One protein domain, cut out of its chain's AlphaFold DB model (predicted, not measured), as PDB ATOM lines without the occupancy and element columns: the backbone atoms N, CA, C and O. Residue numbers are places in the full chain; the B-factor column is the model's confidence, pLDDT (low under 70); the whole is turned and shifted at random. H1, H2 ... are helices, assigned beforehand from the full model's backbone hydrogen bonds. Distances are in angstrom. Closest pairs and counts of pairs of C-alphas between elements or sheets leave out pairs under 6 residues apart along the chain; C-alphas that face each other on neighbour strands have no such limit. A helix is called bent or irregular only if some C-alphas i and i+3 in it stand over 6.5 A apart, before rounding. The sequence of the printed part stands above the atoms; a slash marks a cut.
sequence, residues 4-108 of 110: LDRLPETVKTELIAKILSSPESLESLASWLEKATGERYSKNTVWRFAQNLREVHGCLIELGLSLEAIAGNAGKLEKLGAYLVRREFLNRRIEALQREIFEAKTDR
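AT A GLANCE: This is residues 4 to 108 of the 110 residues of an uncharacterized protein of Gammaproteobacteria bacterium HGW-Gammaproteobacteria-10 (UniProt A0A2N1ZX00). A compact head of helices bears one long helical arm: residues 82 to 108, mostly H4, stick out far from it. In the head, H1 lies between H2 and the first part of H4, residues 67 to 75, while H3 runs past the last turns of H1 and the first turns of H2. The printed part has 105 residues with four named helices, H1 to H4 in chain order, and no named strand; its class is all helix. It is extended, with a radius of gyration of the C-alphas of 20.0 A and spans of 68 by 31 by 20 A.

HOW THE PARTS SIT: H1, residues 9 to 21, forms a helical hairpin with H2, residues 26 to 37, at a shallow tilt of 18 degrees, opposite ways; the closest C-alphas, of Val 11 and Ala 36, are 7.1 A apart. With residues 16 to 20 alone H1 touches H3, residues 43 to 62, closest at the C-alphas of Ile 19 and Ala 50, 6.2 A. H2 and H3 touch about perpendicular, at 80 degrees, closest at the C-alphas of Leu 26 and Lys 43, 5.7 A. H4, residues 67 to 106, touches H1 with residues 67 to 75 alone; the closest C-alphas, of Ala 17 and Ala 71, are 5.3 A apart. H3 and H4 only just touch, with 3 pairs of C-alphas within 8 A, closest at Ile 61 and Leu 67, 7.2 A. H2 and H4 are apart. Every O i to N i+4 pair is within hydrogen-bond range in H1 and H2, against 14 of 16 in H3 and 34 of 36 in H4.

IN THESE COORDINATES: H1 begins at C-alpha 9 (367.739, 377.291, 388.455) and measures 18.0 A; H2 measures 16.2 A. H3, 26.8 A, is irregular, with C-alphas 56 and 59 7.3 A apart and a kink of 45 degrees near residue 56. H4, 53.5 A, is irregular, with C-alphas 72 and 75 8.1 A apart and a kink of 70 degrees near residue 75; it ends at C-alpha 106 (346.888, 348.257, 348.111).

THE WHOLE: The C-alphas of Lys 35 and Arg 108, the two farthest apart, are 68.6 A apart. The printed part has no cut, and its three links are tight. The model's pLDDT is under 70 at residues 22 to 23 and 104 to 108.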
ATOM      1  N   LEU A   4     363.199 367.797 393.331       76.25
ATOM      2  CA  LEU A   4     364.415 368.443 392.837       76.25
ATOM      3  C   LEU A   4     364.226 369.120 391.466       76.25
ATOM      4  O   LEU A   4     364.971 370.036 391.135       76.25
ATOM      5  N   ASP A   5     363.193 368.751 390.702       70.00
ATOM      6  CA  ASP A   5     362.885 369.393 389.412       70.00
ATOM      7  C   ASP A   5     362.341 370.823 389.583       70.00
ATOM      8  O   ASP A   5     362.274 371.574 388.614       70.00
ATOM      9  N   ARG A   6     361.925 371.196 390.804       80.31
ATOM     10  CA  ARG A   6     361.357 372.513 391.143       80.31
ATOM     11  C   ARG A   6     362.351 373.445 391.831       80.31
ATOM     12  O   ARG A   6     361.954 374.511 392.297       80.31
ATOM     13  N   LEU A   7     363.615 373.038 391.932       83.88
ATOM     14  CA  LEU A   7     364.651 373.880 392.512       83.88
ATOM     15  C   LEU A   7     364.811 375.174 391.705       83.88
ATOM     16  O   LEU A   7     364.679 375.142 390.478       83.88
ATOM     17  N   PRO A   8     365.145 376.298 392.362       86.25
ATOM     18  CA  PRO A   8     365.615 377.482 391.659       86.25
ATOM     19  C   PRO A   8     366.767 377.112 390.719       86.25
ATOM     20  O   PRO A   8     367.650 376.345 391.107       86.25
ATOM     21  N   GLU A   9     366.773 377.665 389.503       81.81
ATOM     22  CA  GLU A   9     367.739 377.291 388.455       81.81
ATOM     23  C   GLU A   9     369.190 377.409 388.944       81.81
ATOM     24  O   GLU A   9     370.003 376.531 388.687       81.81
ATOM     25  N   THR A  10     369.498 378.436 389.742       85.31
ATOM     26  CA  THR A  10     370.823 378.644 390.345       85.31
ATOM     27  C   THR A  10     371.244 377.483 391.249       85.31
ATOM     28  O   THR A  10     372.340 376.947 391.098       85.31
ATOM     29  N   VAL A  11     370.351 377.044 392.139       88.25
ATOM     30  CA  VAL A  11     370.579 375.905 393.041       88.25
ATOM     31  C   VAL A  11     370.674 374.607 392.242       88.25
ATOM     32  O   VAL A  11     371.516 373.761 392.531       88.25
ATOM     33  N   LYS A  12     369.840 374.441 391.210       85.94
ATOM     34  CA  LYS A  12     369.864 373.257 390.348       85.94
ATOM     35  C   LYS A  12     371.186 373.153 389.580       85.94
ATOM     36  O   LYS A  12     371.790 372.083 389.572       85.94
ATOM     37  N   THR A  13     371.669 374.244 388.989       83.06
ATOM     38  CA  THR A  13     372.965 374.292 388.293       83.06
ATOM     39  C   THR A  13     374.121 373.948 389.227       83.06
ATOM     40  O   THR A  13     374.968 373.129 388.870       83.06
ATOM     41  N   GLU A  14     374.145 374.511 390.437       85.88
ATOM     42  CA  GLU A  14     375.200 374.225 391.412       85.88
ATOM     43  C   GLU A  14     375.145 372.770 391.904       85.88
ATOM     44  O   GLU A  14     376.178 372.104 391.984       85.88
ATOM     45  N   LEU A  15     373.944 372.225 392.133       87.12
ATOM     46  CA  LEU A  15     373.748 370.812 392.466       87.12
ATOM     47  C   LEU A  15     374.295 369.891 391.368       87.12
ATOM     48  O   LEU A  15     374.989 368.919 391.663       87.12
ATOM     49  N   ILE A  16     373.995 370.195 390.103       85.31
ATOM     50  CA  ILE A  16     374.486 369.428 388.952       85.31
ATOM     51  C   ILE A  16     376.011 369.498 388.884       85.31
ATOM     52  O   ILE A  16     376.657 368.462 388.744       85.31
ATOM     53  N   ALA A  17     376.595 370.688 389.052       82.44
ATOM     54  CA  ALA A  17     378.044 370.853 389.065       82.44
ATOM     55  C   ALA A  17     378.691 370.008 390.172       82.44
ATOM     56  O   ALA A  17     379.654 369.290 389.908       82.44
ATOM     57  N   LYS A  18     378.128 370.013 391.387       85.88
ATOM     58  CA  LYS A  18     378.609 369.197 392.513       85.88
ATOM     59  C   LYS A  18     378.511 367.693 392.249       85.88
ATOM     60  O   LYS A  18     379.450 366.964 392.546       85.88
ATOM     61  N   ILE A  19     377.411 367.232 391.651       85.25
ATOM     62  CA  ILE A  19     377.191 365.816 391.303       85.25
ATOM     63  C   ILE A  19     378.171 365.331 390.226       85.25
ATOM     64  O   ILE A  19     378.596 364.171 390.250       85.25
ATOM     65  N   LEU A  20     378.476 366.196 389.256       78.12
ATOM     66  CA  LEU A  20     379.306 365.868 388.102       78.12
ATOM     67  C   LEU A  20     380.811 366.011 388.391       78.12
ATOM     68  O   LEU A  20     381.589 365.218 387.870       78.12
ATOM     69  N   SER A  21     381.225 366.981 389.217       74.62
ATOM     70  CA  SER A  21     382.642 367.321 389.466       74.62
ATOM     71  C   SER A  21     383.348 366.475 390.527       74.62
ATOM     72  O   SER A  21     384.576 366.398 390.514       74.62
ATOM     73  N   SER A  22     382.631 365.848 391.465       67.75
ATOM     74  CA  SER A  22     383.290 365.118 392.553       67.75
ATOM     75  C   SER A  22     382.404 364.080 393.244       67.75
ATOM     76  O   SER A  22     381.179 364.206 393.242       67.75
ATOM     77  N   PRO A  23     383.001 363.069 393.907       63.34
ATOM     78  CA  PRO A  23     382.286 362.142 394.771       63.34
ATOM     79  C   PRO A  23     382.006 362.802 396.132       63.34
ATOM     80  O   PRO A  23     382.439 362.306 397.172       63.34
ATOM     81  N   GLU A  24     381.292 363.934 396.157       70.12
ATOM     82  CA  GLU A  24     380.671 364.361 397.414       70.12
ATOM     83  C   GLU A  24     379.701 363.252 397.855       70.12
ATOM     84  O   GLU A  24     378.952 362.690 397.047       70.12
ATOM     85  N   SER A  25     379.730 362.892 399.141       83.50
ATOM     86  CA  SER A  25     378.798 361.895 399.652       83.50
ATOM     87  C   SER A  25     377.365 362.406 399.480       83.50
ATOM     88  O   SER A  25     377.077 363.601 399.592       83.50
ATOM     89  N   LEU A  26     376.432 361.491 399.226       85.75
ATOM     90  CA  LEU A  26     375.018 361.846 399.079       85.75
ATOM     91  C   LEU A  26     374.460 362.525 400.345       85.75
ATOM     92  O   LEU A  26     373.525 363.315 400.242       85.75
ATOM     93  N   GLU A  27     375.027 362.236 401.525       86.38
ATOM     94  CA  GLU A  27     374.710 362.955 402.766       86.38
ATOM     95  C   GLU A  27     375.167 364.419 402.728       86.38
ATOM     96  O   GLU A  27     374.409 365.299 403.144       86.38
ATOM     97  N   SER A  28     376.364 364.698 402.207       88.56
ATOM     98  CA  SER A  28     376.869 366.067 402.060       88.56
ATOM     99  C   SER A  28     376.011 366.875 401.092       88.56
ATOM    100  O   SER A  28     375.611 367.991 401.418       88.56
ATOM    101  N   LEU A  29     375.636 366.283 399.954       89.50
ATOM    102  CA  LEU A  29     374.759 366.922 398.969       89.50
ATOM    103  C   LEU A  29     373.360 367.198 399.530       89.50
ATOM    104  O   LEU A  29     372.818 368.282 399.323       89.50
ATOM    105  N   ALA A  30     372.779 366.247 400.268       89.50
ATOM    106  CA  ALA A  30     371.488 366.439 400.928       89.50
ATOM    107  C   ALA A  30     371.544 367.562 401.976       89.50
ATOM    108  O   ALA A  30     370.649 368.403 402.027       89.50
ATOM    109  N   SER A  31     372.623 367.612 402.765       90.44
ATOM    110  CA  SER A  31     372.838 368.653 403.778       90.44
ATOM    111  C   SER A  31     373.057 370.032 403.151       90.44
ATOM    112  O   SER A  31     372.580 371.040 403.668       90.44
ATOM    113  N   TRP A  32     373.779 370.097 402.030       91.88
ATOM    114  CA  TRP A  32     373.952 371.331 401.266       91.88
ATOM    115  C   TRP A  32     372.621 371.811 400.672       91.88
ATOM    116  O   TRP A  32     372.288 372.985 400.817       91.88
ATOM    117  N   LEU A  33     371.819 370.906 400.100       90.56
ATOM    118  CA  LEU A  33     370.482 371.209 399.579       90.56
ATOM    119  C   LEU A  33     369.557 371.777 400.657       90.56
ATOM    120  O   LEU A  33     368.854 372.756 400.408       90.56
ATOM    121  N   GLU A  34     369.586 371.198 401.856       91.50
ATOM    122  CA  GLU A  34     368.812 371.684 403.001       91.50
ATOM    123  C   GLU A  34     369.224 373.103 403.402       91.50
ATOM    124  O   GLU A  34     368.364 373.956 403.607       91.50
ATOM    125  N   LYS A  35     370.526 373.411 403.405       90.81
ATOM    126  CA  LYS A  35     371.016 374.776 403.655       90.81
ATOM    127  C   LYS A  35     370.642 375.761 402.545       90.81
ATOM    128  O   LYS A  35     370.334 376.910 402.841       90.81
ATOM    129  N   ALA A  36     370.683 375.329 401.286       89.25
ATOM    130  CA  ALA A  36     370.435 376.189 400.131       89.25
ATOM    131  C   ALA A  36     368.946 376.509 399.921       89.25
ATOM    132  O   ALA A  36     368.612 377.554 399.369       89.25
ATOM    133  N   THR A  37     368.049 375.610 400.335       89.06
ATOM    134  CA  THR A  37     366.609 375.703 400.032       89.06
ATOM    135  C   THR A  37     365.720 375.809 401.269       89.06
ATOM    136  O   THR A  37     364.547 376.146 401.140       89.06
ATOM    137  N   GLY A  38     366.247 375.493 402.455       87.38
ATOM    138  CA  GLY A  38     365.460 375.329 403.679       87.38
ATOM    139  C   GLY A  38     364.625 374.042 403.717       87.38
ATOM    140  O   GLY A  38     363.923 373.808 404.698       87.38
ATOM    141  N   GLU A  39     364.683 373.199 402.680       87.56
ATOM    142  CA  GLU A  39     363.926 371.951 402.601       87.56
ATOM    143  C   GLU A  39     364.813 370.727 402.807       87.56
ATOM    144  O   GLU A  39     365.878 370.582 402.210       87.56
ATOM    145  N   ARG A  40     364.329 369.770 403.598       87.25
ATOM    146  CA  ARG A  40     365.047 368.519 403.826       87.25
ATOM    147  C   ARG A  40     364.832 367.540 402.673       87.25
ATOM    148  O   ARG A  40     363.704 367.121 402.397       87.25
ATOM    149  N   TYR A  41     365.928 367.103 402.056       85.94
ATOM    150  CA  TYR A  41     365.922 366.088 401.000       85.94
ATOM    151  C   TYR A  41     366.497 364.769 401.510       85.94
ATOM    152  O   TYR A  41     367.505 364.734 402.210       85.94
ATOM    153  N   SER A  42     365.863 363.653 401.145       87.25
ATOM    154  CA  SER A  42     366.390 362.334 401.499       87.25
ATOM    155  C   SER A  42     367.597 361.971 400.630       87.25
ATOM    156  O   SER A  42     367.640 362.307 399.442       87.25
ATOM    157  N   LYS A  43     368.529 361.189 401.186       86.62
ATOM    158  CA  LYS A  43     369.671 360.612 400.455       86.62
ATOM    159  C   LYS A  43     369.236 359.891 399.176       86.62
ATOM    160  O   LYS A  43     369.841 360.074 398.125       86.62
ATOM    161  N   ASN A  44     368.145 359.123 399.246       87.12
ATOM    162  CA  ASN A  44     367.594 358.408 398.094       87.12
ATOM    163  C   ASN A  44     367.087 359.354 397.000       87.12
ATOM    164  O   ASN A  44     367.218 359.047 395.817       87.12
ATOM    165  N   THR A  45     366.514 360.500 397.372       86.62
ATOM    166  CA  THR A  45     366.064 361.515 396.410       86.62
ATOM    167  C   THR A  45     367.254 362.106 395.658       86.62
ATOM    168  O   THR A  45     367.222 362.167 394.431       86.62
ATOM    169  N   VAL A  46     368.316 362.465 396.383       86.50
ATOM    170  CA  VAL A  46     369.559 362.989 395.799       86.50
ATOM    171  C   VAL A  46     370.241 361.935 394.923       86.50
ATOM    172  O   VAL A  46     370.657 362.241 393.811       86.50
ATOM    173  N   TRP A  47     370.284 360.677 395.372       86.62
ATOM    174  CA  TRP A  47     370.848 359.575 394.592       86.62
ATOM    175  C   TRP A  47     370.109 359.354 393.273       86.62
ATOM    176  O   TRP A  47     370.751 359.285 392.231       86.62
ATOM    177  N   ARG A  48     368.770 359.295 393.294       86.50
ATOM    178  CA  ARG A  48     367.966 359.133 392.070       86.50
ATOM    179  C   ARG A  48     368.216 360.260 391.075       86.50
ATOM    180  O   ARG A  48     368.333 360.008 389.883       86.50
ATOM    181  N   PHE A  49     368.315 361.489 391.569       85.44
ATOM    182  CA  PHE A  49     368.614 362.643 390.731       85.44
ATOM    183  C   PHE A  49     370.024 362.568 390.138       85.44
ATOM    184  O   PHE A  49     370.194 362.775 388.940       85.44
ATOM    185  N   ALA A  50     371.019 362.183 390.940       83.62
ATOM    186  CA  ALA A  50     372.390 361.999 390.478       83.62
ATOM    187  C   ALA A  50     372.527 360.880 389.431       83.62
ATOM    188  O   ALA A  50     373.255 361.053 388.458       83.62
ATOM    189  N   GLN A  51     371.823 359.756 389.602       83.44
ATOM    190  CA  GLN A  51     371.791 358.680 388.604       83.44
ATOM    191  C   GLN A  51     371.173 359.161 387.290       83.44
ATOM    192  O   GLN A  51     371.798 359.022 386.246       83.44
ATOM    193  N   ASN A  52     370.012 359.820 387.353       82.25
ATOM    194  CA  ASN A  52     369.349 360.352 386.164       82.25
ATOM    195  C   ASN A  52     370.238 361.363 385.414       82.25
ATOM    196  O   ASN A  52     370.341 361.315 384.196       82.25
ATOM    197  N   LEU A  53     370.943 362.246 386.127       80.12
ATOM    198  CA  LEU A  53     371.893 363.173 385.501       80.12
ATOM    199  C   LEU A  53     373.043 362.451 384.797       80.12
ATOM    200  O   LEU A  53     373.453 362.875 383.719       80.12
ATOM    201  N   ARG A  54     373.570 361.376 385.390       78.62
ATOM    202  CA  ARG A  54     374.633 360.575 384.773       78.62
ATOM    203  C   ARG A  54     374.135 359.807 383.557       78.62
ATOM    204  O   ARG A  54     374.863 359.734 382.580       78.62
ATOM    205  N   GLU A  55     372.913 359.292 383.578       80.31
ATOM    206  CA  GLU A  55     372.308 358.649 382.406       80.31
ATOM    207  C   GLU A  55     372.069 359.653 381.273       80.31
ATOM    208  O   GLU A  55     372.408 359.387 380.123       80.31
ATOM    209  N   VAL A  56     371.534 360.835 381.591       77.31
ATOM    210  CA  VAL A  56     371.184 361.852 380.587       77.31
ATOM    211  C   VAL A  56     372.420 362.559 380.026       77.31
ATOM    212  O   VAL A  56     372.460 362.885 378.839       77.31
ATOM    213  N   HIS A  57     373.427 362.825 380.858       79.75
ATOM    214  CA  HIS A  57     374.597 363.615 380.468       79.75
ATOM    215  C   HIS A  57     375.887 362.803 380.325       79.75
ATOM    216  O   HIS A  57     376.865 363.342 379.813       79.75
ATOM    217  N   GLY A  58     375.912 361.527 380.718       73.00
ATOM    218  CA  GLY A  58     377.102 360.672 380.644       73.00
ATOM    219  C   GLY A  58     377.672 360.591 379.233       73.00
ATOM    220  O   GLY A  58     378.852 360.866 379.033       73.00
ATOM    221  N   CYS A  59     376.814 360.372 378.236       77.69
ATOM    222  CA  CYS A  59     377.232 360.355 376.834       77.69
ATOM    223  C   CYS A  59     377.803 361.703 376.360       77.69
ATOM    224  O   CYS A  59     378.648 361.734 375.475       77.69
ATOM    225  N   LEU A  60     377.382 362.834 376.938       81.62
ATOM    226  CA  LEU A  60     377.947 364.144 376.584       81.62
ATOM    227  C   LEU A  60     379.374 364.299 377.118       81.62
ATOM    228  O   LEU A  60     380.215 364.891 376.445       81.62
ATOM    229  N   ILE A  61     379.648 363.741 378.298       79.19
ATOM    230  CA  ILE A  61     380.996 363.691 378.877       79.19
ATOM    231  C   ILE A  61     381.894 362.794 378.015       79.19
ATOM    232  O   ILE A  61     383.010 363.184 377.687       79.19
ATOM    233  N   GLU A  62     381.392 361.632 377.585       78.62
ATOM    234  CA  GLU A  62     382.105 360.723 376.670       78.62
ATOM    235  C   GLU A  62     382.422 361.377 375.316       78.62
ATOM    236  O   GLU A  62     383.472 361.124 374.733       78.62
ATOM    237  N   LEU A  63     381.548 362.272 374.841       82.88
ATOM    238  CA  LEU A  63     381.752 363.080 373.633       82.88
ATOM    239  C   LEU A  63     382.679 364.294 373.848       82.88
ATOM    240  O   LEU A  63     382.885 365.078 372.921       82.88
ATOM    241  N   GLY A  64     383.249 364.457 375.046       80.88
ATOM    242  CA  GLY A  64     384.260 365.469 375.349       80.88
ATOM    243  C   GLY A  64     383.721 366.819 375.826       80.88
ATOM    244  O   GLY A  64     384.487 367.784 375.873       80.88
ATOM    245  N   LEU A  65     382.437 366.934 376.191       84.94
ATOM    246  CA  LEU A  65     381.931 368.166 376.806       84.94
ATOM    247  C   LEU A  65     382.428 368.294 378.252       84.94
ATOM    248  O   LEU A  65     382.372 367.342 379.031       84.94
ATOM    249  N   SER A  66     382.852 369.505 378.632       82.50
ATOM    250  CA  SER A  66     383.251 369.781 380.014       82.50
ATOM    251  C   SER A  66     382.049 369.752 380.961       82.50
ATOM    252  O   SER A  66     380.914 370.073 380.591       82.50
ATOM    253  N   LEU A  67     382.310 369.399 382.219       78.12
ATOM    254  CA  LEU A  67     381.282 369.343 383.255       78.12
ATOM    255  C   LEU A  67     380.690 370.731 383.532       78.12
ATOM    256  O   LEU A  67     379.488 370.826 383.780       78.12
ATOM    257  N   GLU A  68     381.481 371.810 383.424       78.25
ATOM    258  CA  GLU A  68     380.946 373.172 383.557       78.25
ATOM    259  C   GLU A  68     380.002 373.521 382.407       78.25
ATOM    260  O   GLU A  68     378.954 374.128 382.631       78.25
ATOM    261  N   ALA A  69     380.335 373.111 381.178       79.81
ATOM    262  CA  ALA A  69     379.487 373.351 380.017       79.81
ATOM    263  C   ALA A  69     378.146 372.612 380.135       79.81
ATOM    264  O   ALA A  69     377.100 373.185 379.814       79.81
ATOM    265  N   ILE A  70     378.162 371.372 380.637       81.88
ATOM    266  CA  ILE A  70     376.952 370.582 380.893       81.88
ATOM    267  C   ILE A  70     376.128 371.221 382.014       81.88
ATOM    268  O   ILE A  70     374.943 371.483 381.815       81.88
ATOM    269  N   ALA A  71     376.740 371.534 383.158       77.75
ATOM    270  CA  ALA A  71     376.041 372.127 384.297       77.75
ATOM    271  C   ALA A  71     375.425 373.493 383.949       77.75
ATOM    272  O   ALA A  71     374.247 373.733 384.224       77.75
ATOM    273  N   GLY A  72     376.180 374.360 383.269       77.06
ATOM    274  CA  GLY A  72     375.724 375.687 382.848       77.06
ATOM    275  C   GLY A  72     374.636 375.669 381.770       77.06
ATOM    276  O   GLY A  72     373.951 376.672 381.569       77.06
ATOM    277  N   ASN A  73     374.441 374.541 381.079       82.50
ATOM    278  CA  ASN A  73     373.412 374.387 380.049       82.50
ATOM    279  C   ASN A  73     372.381 373.297 380.371       82.50
ATOM    280  O   ASN A  73     371.566 372.980 379.506       82.50
ATOM    281  N   ALA A  74     372.352 372.757 381.591       77.06
ATOM    282  CA  ALA A  74     371.507 371.618 381.941       77.06
ATOM    283  C   ALA A  74     370.018 371.853 381.638       77.06
ATOM    284  O   ALA A  74     369.396 371.041 380.957       77.06
ATOM    285  N   GLY A  75     369.460 373.009 382.017       75.69
ATOM    286  CA  GLY A  75     368.069 373.349 381.699       75.69
ATOM    287  C   GLY A  75     367.789 373.468 380.192       75.69
ATOM    288  O   GLY A  75     366.684 373.172 379.732       75.69
ATOM    289  N   LYS A  76     368.782 373.859 379.378       82.50
ATOM    290  CA  LYS A  76     368.659 373.864 377.907       82.50
ATOM    291  C   LYS A  76     368.749 372.451 377.335       82.50
ATOM    292  O   LYS A  76     367.993 372.134 376.420       82.50
ATOM    293  N   LEU A  77     369.633 371.613 377.877       82.56
ATOM    294  CA  LEU A  77     369.782 370.210 377.489       82.56
ATOM    295  C   LEU A  77     368.508 369.413 377.799       82.56
ATOM    296  O   LEU A  77     368.037 368.677 376.938       82.56
ATOM    297  N   GLU A  78     367.889 369.627 378.963       79.81
ATOM    298  CA  GLU A  78     366.592 369.031 379.311       79.81
ATOM    299  C   GLU A  78     365.496 369.436 378.311       79.81
ATOM    300  O   GLU A  78     364.771 368.585 377.792       79.81
ATOM    301  N   LYS A  79     365.398 370.733 377.981       82.94
ATOM    302  CA  LYS A  79     364.437 371.236 376.981       82.94
ATOM    303  C   LYS A  79     364.686 370.647 375.593       82.94
ATOM    304  O   LYS A  79     363.729 370.285 374.908       82.94
ATOM    305  N   LEU A  80     365.950 370.542 375.184       84.50
ATOM    306  CA  LEU A  80     366.329 369.942 373.909       84.50
ATOM    307  C   LEU A  80     365.955 368.456 373.870       84.50
ATOM    308  O   LEU A  80     365.350 368.014 372.897       84.50
ATOM    309  N   GLY A  81     366.227 367.709 374.942       82.56
ATOM    310  CA  GLY A  81     365.813 366.312 375.075       82.56
ATOM    311  C   GLY A  81     364.298 366.144 374.950       82.56
ATOM    312  O   GLY A  81     363.828 365.352 374.132       82.56
ATOM    313  N   ALA A  82     363.515 366.953 375.672       83.50
ATOM    314  CA  ALA A  82     362.053 366.932 375.580       83.50
ATOM    315  C   ALA A  82     361.545 367.244 374.160       83.50
ATOM    316  O   ALA A  82     360.607 366.607 373.670       83.50
ATOM    317  N   TYR A  83     362.182 368.196 373.474       89.19
ATOM    318  CA  TYR A  83     361.875 368.513 372.081       89.19
ATOM    319  C   TYR A  83     362.171 367.338 371.139       89.19
ATOM    320  O   TYR A  83     361.329 367.000 370.304       89.19
ATOM    321  N   LEU A  84     363.328 366.686 371.284       87.44
ATOM    322  CA  LEU A  84     363.722 365.548 370.450       87.44
ATOM    323  C   LEU A  84     362.783 364.350 370.635       87.44
ATOM    324  O   LEU A  84     362.358 363.763 369.642       87.44
ATOM    325  N   VAL A  85     362.369 364.050 371.870       87.31
ATOM    326  CA  VAL A  85     361.363 363.008 372.149       87.31
ATOM    327  C   VAL A  85     360.035 363.331 371.463       87.31
ATOM    328  O   VAL A  85     359.432 362.468 370.824       87.31
ATOM    329  N   ARG A  86     359.576 364.586 371.546       90.56
ATOM    330  CA  ARG A  86     358.339 365.010 370.877       90.56
ATOM    331  C   ARG A  86     358.443 364.874 369.359       90.56
ATOM    332  O   ARG A  86     357.487 364.430 368.728       90.56
ATOM    333  N   ARG A  87     359.583 365.256 368.779       92.94
ATOM    334  CA  ARG A  87     359.849 365.120 367.343       92.94
ATOM    335  C   ARG A  87     359.807 363.655 366.910       92.94
ATOM    336  O   ARG A  87     359.134 363.348 365.934       92.94
ATOM    337  N   GLU A  88     360.454 362.768 367.656       94.50
ATOM    338  CA  GLU A  88     360.447 361.327 367.381       94.50
ATOM    339  C   GLU A  88     359.029 360.743 367.431       94.50
ATOM    340  O   GLU A  88     358.621 359.991 366.548       94.50
ATOM    341  N   PHE A  89     358.217 361.158 368.407       93.56
ATOM    342  CA  PHE A  89     356.819 360.734 368.475       93.56
ATOM    343  C   PHE A  89     356.000 361.204 367.263       93.56
ATOM    344  O   PHE A  89     355.173 360.458 366.739       93.56
ATOM    345  N   LEU A  90     356.224 362.437 366.797       94.19
ATOM    346  CA  LEU A  90     355.576 362.953 365.590       94.19
ATOM    347  C   LEU A  90     356.020 362.192 364.337       94.19
ATOM    348  O   LEU A  90     355.165 361.858 363.522       94.19
ATOM    349  N   ASN A  91     357.309 361.863 364.213       95.38
ATOM    350  CA  ASN A  91     357.821 361.057 363.104       95.38
ATOM    351  C   ASN A  91     357.134 359.688 363.052       95.38
ATOM    352  O   ASN A  91     356.576 359.330 362.021       95.38
ATOM    353  N   ARG A  92     357.047 358.977 364.185       94.06
ATOM    354  CA  ARG A  92     356.355 357.677 364.255       94.06
ATOM    355  C   ARG A  92     354.875 357.765 363.892       94.06
ATOM    356  O   ARG A  92     354.331 356.854 363.276       94.06
ATOM    357  N   ARG A  93     354.202 358.862 364.259       93.44
ATOM    358  CA  ARG A  93     352.808 359.104 363.847       93.44
ATOM    359  C   ARG A  93     352.691 359.326 362.344       93.44
ATOM    360  O   ARG A  93     351.744 358.828 361.748       93.44
ATOM    361  N   ILE A  94     353.622 360.067 361.746       94.12
ATOM    362  CA  ILE A  94     353.669 360.267 360.293       94.12
ATOM    363  C   ILE A  94     353.899 358.928 359.592       94.12
ATOM    364  O   ILE A  94     353.163 358.616 358.664       94.12
ATOM    365  N   GLU A  95     354.843 358.116 360.065       94.06
ATOM    366  CA  GLU A  95     355.115 356.782 359.516       94.06
ATOM    367  C   GLU A  95     353.894 355.858 359.614       94.06
ATOM    368  O   GLU A  95     353.565 355.170 358.649       94.06
ATOM    369  N   ALA A  96     353.183 355.869 360.747       93.19
ATOM    370  CA  ALA A  96     351.952 355.100 360.919       93.19
ATOM    371  C   ALA A  96     350.847 355.557 359.952       93.19
ATOM    372  O   ALA A  96     350.231 354.727 359.290       93.19
ATOM    373  N   LEU A  97     350.644 356.872 359.807       92.62
ATOM    374  CA  LEU A  97     349.679 357.431 358.854       92.62
ATOM    375  C   LEU A  97     350.050 357.108 357.404       92.62
ATOM    376  O   LEU A  97     349.180 356.777 356.607       92.62
ATOM    377  N   GLN A  98     351.333 357.198 357.049       92.50
ATOM    378  CA  GLN A  98     351.814 356.797 355.729       92.50
ATOM    379  C   GLN A  98     351.506 355.323 355.484       92.50
ATOM    380  O   GLN A  98     350.938 354.996 354.446       92.50
ATOM    381  N   ARG A  99     351.815 354.453 356.450       91.44
ATOM    382  CA  ARG A  99     351.509 353.027 356.356       91.44
ATOM    383  C   ARG A  99     350.018 352.792 356.126       91.44
ATOM    384  O   ARG A  99     349.681 352.155 355.142       91.44
ATOM    385  N   GLU A 100     349.137 353.383 356.932       89.75
ATOM    386  CA  GLU A 100     347.684 353.255 356.749       89.75
ATOM    387  C   GLU A 100     347.218 353.752 355.373       89.75
ATOM    388  O   GLU A 100     346.428 353.081 354.717       89.75
ATOM    389  N   ILE A 101     347.712 354.899 354.895       87.06
ATOM    390  CA  ILE A 101     347.308 355.467 353.599       87.06
ATOM    391  C   ILE A 101     347.783 354.603 352.426       87.06
ATOM    392  O   ILE A 101     347.048 354.441 351.451       87.06
ATOM    393  N   PHE A 102     349.018 354.102 352.478       81.81
ATOM    394  CA  PHE A 102     349.604 353.337 351.380       81.81
ATOM    395  C   PHE A 102     349.173 351.866 351.410       81.81
ATOM    396  O   PHE A 102     348.855 351.339 350.350       81.81
ATOM    397  N   GLU A 103     349.041 351.242 352.585       73.62
ATOM    398  CA  GLU A 103     348.509 349.878 352.722       73.62
ATOM    399  C   GLU A 103     347.011 349.823 352.379       73.62
ATOM    400  O   GLU A 103     346.599 348.958 351.605       73.62
ATOM    401  N   ALA A 104     346.205 350.809 352.806       61.66
ATOM    402  CA  ALA A 104     344.789 350.895 352.427       61.66
ATOM    403  C   ALA A 104     344.556 351.190 350.934       61.66
ATOM    404  O   ALA A 104     343.441 351.006 350.445       61.66
ATOM    405  N   LYS A 105     345.570 351.673 350.203       56.66
ATOM    406  CA  LYS A 105     345.516 351.804 348.739       56.66
ATOM    407  C   LYS A 105     345.797 350.480 348.032       56.66
ATOM    408  O   LYS A 105     345.196 350.236 346.997       56.66
ATOM    409  N   THR A 106     346.649 349.629 348.598       54.47
ATOM    410  CA  THR A 106     346.888 348.257 348.111       54.47
ATOM    411  C   THR A 106     345.681 347.341 348.311       54.47
ATOM    412  O   THR A 106     345.377 346.570 347.414       54.47
ATOM    413  N   ASP A 107     344.942 347.475 349.417       53.53
ATOM    414  CA  ASP A 107     343.703 346.705 349.655       53.53
ATOM    415  C   ASP A 107     342.496 347.207 348.835       53.53
ATOM    416  O   ASP A 107     341.435 346.581 348.833       53.53
ATOM    417  N   ARG A 108     342.627 348.356 348.158       53.06
ATOM    418  CA  ARG A 108     341.572 348.974 347.334       53.06
ATOM    419  C   ARG A 108     341.901 349.042 345.835       53.06
ATOM    420  O   ARG A 108     341.169 349.729 345.130       53.06
TER     421      ARG A 108